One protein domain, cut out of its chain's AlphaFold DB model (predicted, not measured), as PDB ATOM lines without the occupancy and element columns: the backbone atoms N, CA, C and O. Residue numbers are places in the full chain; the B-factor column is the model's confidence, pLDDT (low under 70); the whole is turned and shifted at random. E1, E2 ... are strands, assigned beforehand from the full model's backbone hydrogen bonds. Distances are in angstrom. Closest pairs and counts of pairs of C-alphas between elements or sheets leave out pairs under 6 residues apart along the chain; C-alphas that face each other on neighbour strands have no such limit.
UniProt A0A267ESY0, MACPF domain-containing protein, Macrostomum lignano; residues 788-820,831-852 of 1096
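Overview. This is residues 788 to 820 and 831 to 852 of the 1096 residues of the protein "MACPF domain-containing protein" of Macrostomum lignano (UniProt A0A267ESY0). Little regular structure: a small, strongly twisted sheet, E3 E2 E5 E4, mixed, with residues 838 to 852, which hold no named element, looping beyond E4. The 55 printed residues have no named helix and five strands, E1 to E5 in order, holding 21 residues: all strand. The whole is compact, radius of gyration of the C-alphas 11.0 A, spanning 30 by 25 by 20 A.

Arrangement. Start at E2, residues 793 to 797; E3, residues 804 to 808, forms an antiparallel hairpin with it, N 795 to O 806 2.9 A. E5, residues 833 to 837, is parallel to E2 at 42 degrees, N 835 to O 794 2.9 A. E4, residues 815 to 817, is antiparallel to E5, N 816 to O 836 2.8 A. These three N and O pairs are within hydrogen-bond range. E1, residues 788 to 790, pairs with no named strand.

Along the chain. Find C-alpha 788 at (37.298, 15.142, -22.085), where E1 begins. E2 runs 13.5 A, E3 13.3 A, and E5 12.9 A to C-alpha 837 at (44.321, 26.155, -39.309).

Size, cuts and confidence. Residues 821 to 830 are cut out; C-alphas 820 and 831 are 8.7 A apart. No link printed whole is long. Look for pLDDT under 70 at residues 797 to 804, 819 to 820 and 831 to 832.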
ATOM      1  N   ARG A 788      37.895  14.017 -22.827       70.44
ATOM      2  CA  ARG A 788      37.298  15.142 -22.085       70.44
ATOM      3  C   ARG A 788      38.277  16.296 -21.905       70.44
ATOM      4  O   ARG A 788      37.872  17.457 -21.876       70.44
ATOM      5  N   ARG A 789      39.568  15.983 -21.761       71.81
ATOM      6  CA  ARG A 789      40.644  16.970 -21.634       71.81
ATOM      7  C   ARG A 789      41.928  16.445 -22.271       71.81
ATOM      8  O   ARG A 789      42.358  15.331 -21.973       71.81
ATOM      9  N   CYS A 790      42.529  17.270 -23.125       77.12
ATOM     10  CA  CYS A 790      43.829  16.995 -23.731       77.12
ATOM     11  C   CYS A 790      44.962  17.371 -22.771       77.12
ATOM     12  O   CYS A 790      44.859  18.370 -22.064       77.12
ATOM     13  N   LYS A 791      46.061  16.616 -22.782       78.12
ATOM     14  CA  LYS A 791      47.264  16.903 -21.981       78.12
ATOM     15  C   LYS A 791      48.102  18.060 -22.516       78.12
ATOM     16  O   LYS A 791      48.779  18.739 -21.735       78.12
ATOM     17  N   HIS A 792      48.089  18.239 -23.835       81.62
ATOM     18  CA  HIS A 792      48.931  19.195 -24.550       81.62
ATOM     19  C   HIS A 792      48.095  20.092 -25.460       81.62
ATOM     20  O   HIS A 792      47.653  21.151 -25.013       81.62
ATOM     21  N   VAL A 793      47.838  19.691 -26.706       83.44
ATOM     22  CA  VAL A 793      47.115  20.522 -27.677       83.44
ATOM     23  C   VAL A 793      45.838  19.854 -28.166       83.44
ATOM     24  O   VAL A 793      45.666  18.638 -28.048       83.44
ATOM     25  N   ARG A 794      44.920  20.666 -28.698       84.44
ATOM     26  CA  ARG A 794      43.651  20.188 -29.255       84.44
ATOM     27  C   ARG A 794      43.339  20.798 -30.614       84.44
ATOM     28  O   ARG A 794      43.602  21.981 -30.834       84.44
ATOM     29  N   VAL A 795      42.719  20.009 -31.482       83.19
ATOM     30  CA  VAL A 795      42.175  20.427 -32.780       83.19
ATOM     31  C   VAL A 795      40.655  20.312 -32.719       83.19
ATOM     32  O   VAL A 795      40.131  19.278 -32.317       83.19
ATOM     33  N   GLU A 796      39.942  21.368 -33.107       82.88
ATOM     34  CA  GLU A 796      38.478  21.353 -33.212       82.88
ATOM     35  C   GLU A 796      38.064  21.225 -34.688       82.88
ATOM     36  O   GLU A 796      38.350  22.111 -35.500       82.88
ATOM     37  N   THR A 797      37.375  20.142 -35.048       69.50
ATOM     38  CA  THR A 797      36.863  19.870 -36.402       69.50
ATOM     39  C   THR A 797      35.331  19.886 -36.415       69.50
ATOM     40  O   THR A 797      34.682  19.199 -35.631       69.50
ATOM     41  N   GLY A 798      34.734  20.688 -37.306       58.28
ATOM     42  CA  GLY A 798      33.277  20.777 -37.495       58.28
ATOM     43  C   GLY A 798      32.767  22.204 -37.730       58.28
ATOM     44  O   GLY A 798      33.450  23.182 -37.422       58.28
ATOM     45  N   SER A 799      31.564  22.334 -38.294       46.00
ATOM     46  CA  SER A 799      30.863  23.607 -38.509       46.00
ATOM     47  C   SER A 799      29.655  23.725 -37.564       46.00
ATOM     48  O   SER A 799      28.837  22.816 -37.444       46.00
ATOM     49  N   GLY A 800      29.525  24.857 -36.862       52.16
ATOM     50  CA  GLY A 800      28.381  25.129 -35.976       52.16
ATOM     51  C   GLY A 800      28.499  24.543 -34.556       52.16
ATOM     52  O   GLY A 800      29.527  24.703 -33.902       52.16
ATOM     53  N   LYS A 801      27.412  23.932 -34.048       41.31
ATOM     54  CA  LYS A 801      27.279  23.426 -32.658       41.31
ATOM     55  C   LYS A 801      27.909  22.041 -32.410       41.31
ATOM     56  O   LYS A 801      28.014  21.638 -31.258       41.31
ATOM     57  N   LEU A 802      28.317  21.324 -33.460       41.59
ATOM     58  CA  LEU A 802      28.983  20.018 -33.380       41.59
ATOM     59  C   LEU A 802      30.467  20.199 -33.703       41.59
ATOM     60  O   LEU A 802      30.867  20.197 -34.864       41.59
ATOM     61  N   LYS A 803      31.272  20.402 -32.660       57.50
ATOM     62  CA  LYS A 803      32.730  20.438 -32.759       57.50
ATOM     63  C   LYS A 803      33.289  19.155 -32.161       57.50
ATOM     64  O   LYS A 803      33.084  18.895 -30.978       57.50
ATOM     65  N   VAL A 804      33.983  18.367 -32.969       59.22
ATOM     66  CA  VAL A 804      34.756  17.214 -32.500       59.22
ATOM     67  C   VAL A 804      36.116  17.729 -32.042       59.22
ATOM     68  O   VAL A 804      36.728  18.533 -32.739       59.22
ATOM     69  N   THR A 805      36.558  17.324 -30.852       76.38
ATOM     70  CA  THR A 805      37.851  17.739 -30.291       76.38
ATOM     71  C   THR A 805      38.818  16.565 -30.338       76.38
ATOM     72  O   THR A 805      38.551  15.534 -29.735       76.38
ATOM     73  N   GLU A 806      39.940  16.726 -31.028       84.19
ATOM     74  CA  GLU A 806      41.010  15.727 -31.117       84.19
ATOM     75  C   GLU A 806      42.242  16.189 -30.338       84.19
ATOM     76  O   GLU A 806      42.670  17.337 -30.481       84.19
ATOM     77  N   CYS A 807      42.816  15.306 -29.518       84.94
ATOM     78  CA  CYS A 807      43.992  15.604 -28.694       84.94
ATOM     79  C   CYS A 807      45.295  15.100 -29.328       84.94
ATOM     80  O   CYS A 807      45.393  13.931 -29.702       84.94
ATOM     81  N   PHE A 808      46.319  15.956 -29.352       82.44
ATOM     82  CA  PHE A 808      47.657  15.640 -29.865       82.44
ATOM     83  C   PHE A 808      48.750  16.151 -28.915       82.44
ATOM     84  O   PHE A 808      48.504  17.045 -28.100       82.44
ATOM     85  N   ALA A 809      49.961  15.600 -29.045       83.50
ATOM     86  CA  ALA A 809      51.149  16.093 -28.347       83.50
ATOM     87  C   ALA A 809      51.596  17.457 -28.908       83.50
ATOM     88  O   ALA A 809      51.910  18.377 -28.152       83.50
ATOM     89  N   GLU A 810      51.543  17.611 -30.237       83.94
ATOM     90  CA  GLU A 810      51.906  18.823 -30.980       83.94
ATOM     91  C   GLU A 810      50.891  19.110 -32.097       83.94
ATOM     92  O   GLU A 810      50.133  18.221 -32.492       83.94
ATOM     93  N   CYS A 811      50.826  20.354 -32.594       85.38
ATOM     94  CA  CYS A 811      49.852  20.694 -33.635       85.38
ATOM     95  C   CYS A 811      50.185  19.995 -34.970       85.38
ATOM     96  O   CYS A 811      51.302  20.180 -35.470       85.38
ATOM     97  N   PRO A 812      49.216  19.285 -35.587       86.50
ATOM     98  CA  PRO A 812      49.427  18.546 -36.830       86.50
ATOM     99  C   PRO A 812      49.709  19.458 -38.039       86.50
ATOM    100  O   PRO A 812      49.469  20.677 -37.972       86.50
ATOM    101  N   PRO A 813      50.162  18.902 -39.184       85.56
ATOM    102  CA  PRO A 813      50.507  19.678 -40.369       85.56
ATOM    103  C   PRO A 813      49.326  20.528 -40.844       85.56
ATOM    104  O   PRO A 813      48.175  20.087 -40.836       85.56
ATOM    105  N   GLY A 814      49.611  21.759 -41.266       85.00
ATOM    106  CA  GLY A 814      48.592  22.747 -41.625       85.00
ATOM    107  C   GLY A 814      47.922  23.456 -40.437       85.00
ATOM    108  O   GLY A 814      47.020  24.263 -40.658       85.00
ATOM    109  N   THR A 815      48.342  23.218 -39.188       87.75
ATOM    110  CA  THR A 815      47.802  23.922 -38.007       87.75
ATOM    111  C   THR A 815      48.892  24.548 -37.128       87.75
ATOM    112  O   THR A 815      50.021  24.062 -37.070       87.75
ATOM    113  N   THR A 816      48.570  25.645 -36.439       86.56
ATOM    114  CA  THR A 816      49.472  26.386 -35.539       86.56
ATOM    115  C   THR A 816      48.803  26.674 -34.204       86.56
ATOM    116  O   THR A 816      47.587  26.852 -34.124       86.56
ATOM    117  N   LEU A 817      49.608  26.778 -33.149       84.00
ATOM    118  CA  LEU A 817      49.134  27.140 -31.821       84.00
ATOM    119  C   LEU A 817      48.645  28.597 -31.802       84.00
ATOM    120  O   LEU A 817      49.371  29.510 -32.211       84.00
ATOM    121  N   LYS A 818      47.441  28.844 -31.280       77.75
ATOM    122  CA  LYS A 818      46.975  30.209 -31.005       77.75
ATOM    123  C   LYS A 818      47.650  30.734 -29.737       77.75
ATOM    124  O   LYS A 818      47.443  30.197 -28.650       77.75
ATOM    125  N   SER A 819      48.447  31.796 -29.849       57.25
ATOM    126  CA  SER A 819      49.058  32.443 -28.680       57.25
ATOM    127  C   SER A 819      47.964  33.046 -27.792       57.25
ATOM    128  O   SER A 819      47.341  34.040 -28.166       57.25
ATOM    129  N   SER A 820      47.738  32.469 -26.608       50.38
ATOM    130  CA  SER A 820      46.861  33.057 -25.594       50.38
ATOM    131  C   SER A 820      47.492  34.351 -25.078       50.38
ATOM    132  O   SER A 820      48.418  34.334 -24.268       50.38
ATOM    133  N   PRO A 831      48.194  25.255 -19.857       45.59
ATOM    134  CA  PRO A 831      47.270  25.748 -20.867       45.59
ATOM    135  C   PRO A 831      47.232  24.753 -22.024       45.59
ATOM    136  O   PRO A 831      48.247  24.509 -22.674       45.59
ATOM    137  N   THR A 832      46.065  24.173 -22.283       56.06
ATOM    138  CA  THR A 832      45.839  23.377 -23.486       56.06
ATOM    139  C   THR A 832      45.691  24.318 -24.675       56.06
ATOM    140  O   THR A 832      44.688  25.021 -24.810       56.06
ATOM    141  N   GLY A 833      46.722  24.404 -25.513       71.81
ATOM    142  CA  GLY A 833      46.707  25.281 -26.680       71.81
ATOM    143  C   GLY A 833      45.746  24.769 -27.756       71.81
ATOM    144  O   GLY A 833      45.722  23.577 -28.062       71.81
ATOM    145  N   LEU A 834      44.944  25.671 -28.330       83.50
ATOM    146  CA  LEU A 834      44.104  25.375 -29.492       83.50
ATOM    147  C   LEU A 834      44.952  25.481 -30.766       83.50
ATOM    148  O   LEU A 834      45.552  26.532 -31.018       83.50
ATOM    149  N   CYS A 835      44.976  24.413 -31.559       85.38
ATOM    150  CA  CYS A 835      45.575  24.405 -32.887       85.38
ATOM    151  C   CYS A 835      44.554  24.937 -33.897       85.38
ATOM    152  O   CYS A 835      43.526  24.309 -34.155       85.38
ATOM    153  N   GLU A 836      44.832  26.104 -34.465       86.00
ATOM    154  CA  GLU A 836      44.024  26.693 -35.531       86.00
ATOM    155  C   GLU A 836      44.659  26.404 -36.891       86.00
ATOM    156  O   GLU A 836      45.879  26.267 -37.010       86.00
ATOM    157  N   LYS A 837      43.831  26.306 -37.935       87.31
ATOM    158  CA  LYS A 837      44.321  26.155 -39.309       87.31
ATOM    159  C   LYS A 837      45.246  27.319 -39.662       87.31
ATOM    160  O   LYS A 837      44.942  28.468 -39.340       87.31
ATOM    161  N   CYS A 838      46.345  27.022 -40.353       87.75
ATOM    162  CA  CYS A 838      47.221  28.047 -40.906       87.75
ATOM    163  C   CYS A 838      46.400  29.041 -41.747       87.75
ATOM    164  O   CYS A 838      45.559  28.599 -42.536       87.75
ATOM    165  N   PRO A 839      46.602  30.362 -41.597       87.00
ATOM    166  CA  PRO A 839      45.917  31.340 -42.432       87.00
ATOM    167  C   PRO A 839      46.281  31.130 -43.908       87.00
ATOM    168  O   PRO A 839      47.385  30.683 -44.226       87.00
ATOM    169  N   ALA A 840      45.349  31.449 -44.807       87.00
ATOM    170  CA  ALA A 840      45.583  31.328 -46.244       87.00
ATOM    171  C   ALA A 840      46.821  32.144 -46.667       87.00
ATOM    172  O   ALA A 840      47.070  33.223 -46.128       87.00
ATOM    173  N   GLY A 841      47.609  31.609 -47.600       86.69
ATOM    174  CA  GLY A 841      48.928  32.129 -47.970       86.69
ATOM    175  C   GLY A 841      50.082  31.637 -47.086       86.69
ATOM    176  O   GLY A 841      51.238  31.952 -47.361       86.69
ATOM    177  N   THR A 842      49.814  30.844 -46.045       90.44
ATOM    178  CA  THR A 842      50.850  30.174 -45.238       90.44
ATOM    179  C   THR A 842      50.688  28.655 -45.269       90.44
ATOM    180  O   THR A 842      49.613  28.141 -45.587       90.44
ATOM    181  N   PHE A 843      51.755  27.919 -44.964       89.56
ATOM    182  CA  PHE A 843      51.763  26.457 -44.940       89.56
ATOM    183  C   PHE A 843      52.591  25.912 -43.777       89.56
ATOM    184  O   PHE A 843      53.405  26.623 -43.176       89.56
ATOM    185  N   LYS A 844      52.389  24.628 -43.470       89.81
ATOM    186  CA  LYS A 844      53.210  23.889 -42.509       89.81
ATOM    187  C   LYS A 844      53.201  22.390 -42.800       89.81
ATOM    188  O   LYS A 844      52.137  21.775 -42.794       89.81
ATOM    189  N   SER A 845      54.381  21.820 -43.023       84.38
ATOM    190  CA  SER A 845      54.525  20.463 -43.570       84.38
ATOM    191  C   SER A 845      54.657  19.348 -42.528       84.38
ATOM    192  O   SER A 845      54.293  18.219 -42.834       84.38
ATOM    193  N   GLY A 846      55.129  19.654 -41.316       83.56
ATOM    194  CA  GLY A 846      55.302  18.683 -40.229       83.56
ATOM    195  C   GLY A 846      54.504  19.033 -38.973       83.56
ATOM    196  O   GLY A 846      53.895  20.106 -38.893       83.56
ATOM    197  N   ASP A 847      54.530  18.122 -38.003       83.62
ATOM    198  CA  ASP A 847      54.043  18.367 -36.644       83.62
ATOM    199  C   ASP A 847      54.881  19.461 -35.956       83.62
ATOM    200  O   ASP A 847      56.032  19.715 -36.319       83.62
ATOM    201  N   GLY A 848      54.286  20.180 -35.004       81.50
ATOM    202  CA  GLY A 848      55.011  21.149 -34.176       81.50
ATOM    203  C   GLY A 848      54.113  22.232 -33.599       81.50
ATOM    204  O   GLY A 848      52.981  22.402 -34.023       81.50
ATOM    205  N   ASN A 849      54.599  23.055 -32.674       79.94
ATOM    206  CA  ASN A 849      53.814  24.187 -32.138       79.94
ATOM    207  C   ASN A 849      54.204  25.547 -32.745       79.94
ATOM    208  O   ASN A 849      53.688  26.590 -32.343       79.94
ATOM    209  N   GLN A 850      55.112  25.534 -33.722       81.06
ATOM    210  CA  GLN A 850      55.635  26.727 -34.383       81.06
ATOM    211  C   GLN A 850      54.613  27.372 -35.335       81.06
ATOM    212  O   GLN A 850      53.680  26.714 -35.811       81.06
ATOM    213  N   LYS A 851      54.820  28.670 -35.610       82.69
ATOM    214  CA  LYS A 851      54.011  29.476 -36.538       82.69
ATOM    215  C   LYS A 851      54.121  28.949 -37.975       82.69
ATOM    216  O   LYS A 851      55.145  28.392 -38.354       82.69
ATOM    217  N   CYS A 852      53.079  29.167 -38.774       89.00
ATOM    218  CA  CYS A 852      53.062  28.794 -40.191       89.00
ATOM    219  C   CYS A 852      54.023  29.659 -41.021       89.00
ATOM    220  O   CYS A 852      54.162  30.859 -40.765       89.00
TER     221      CYS A 852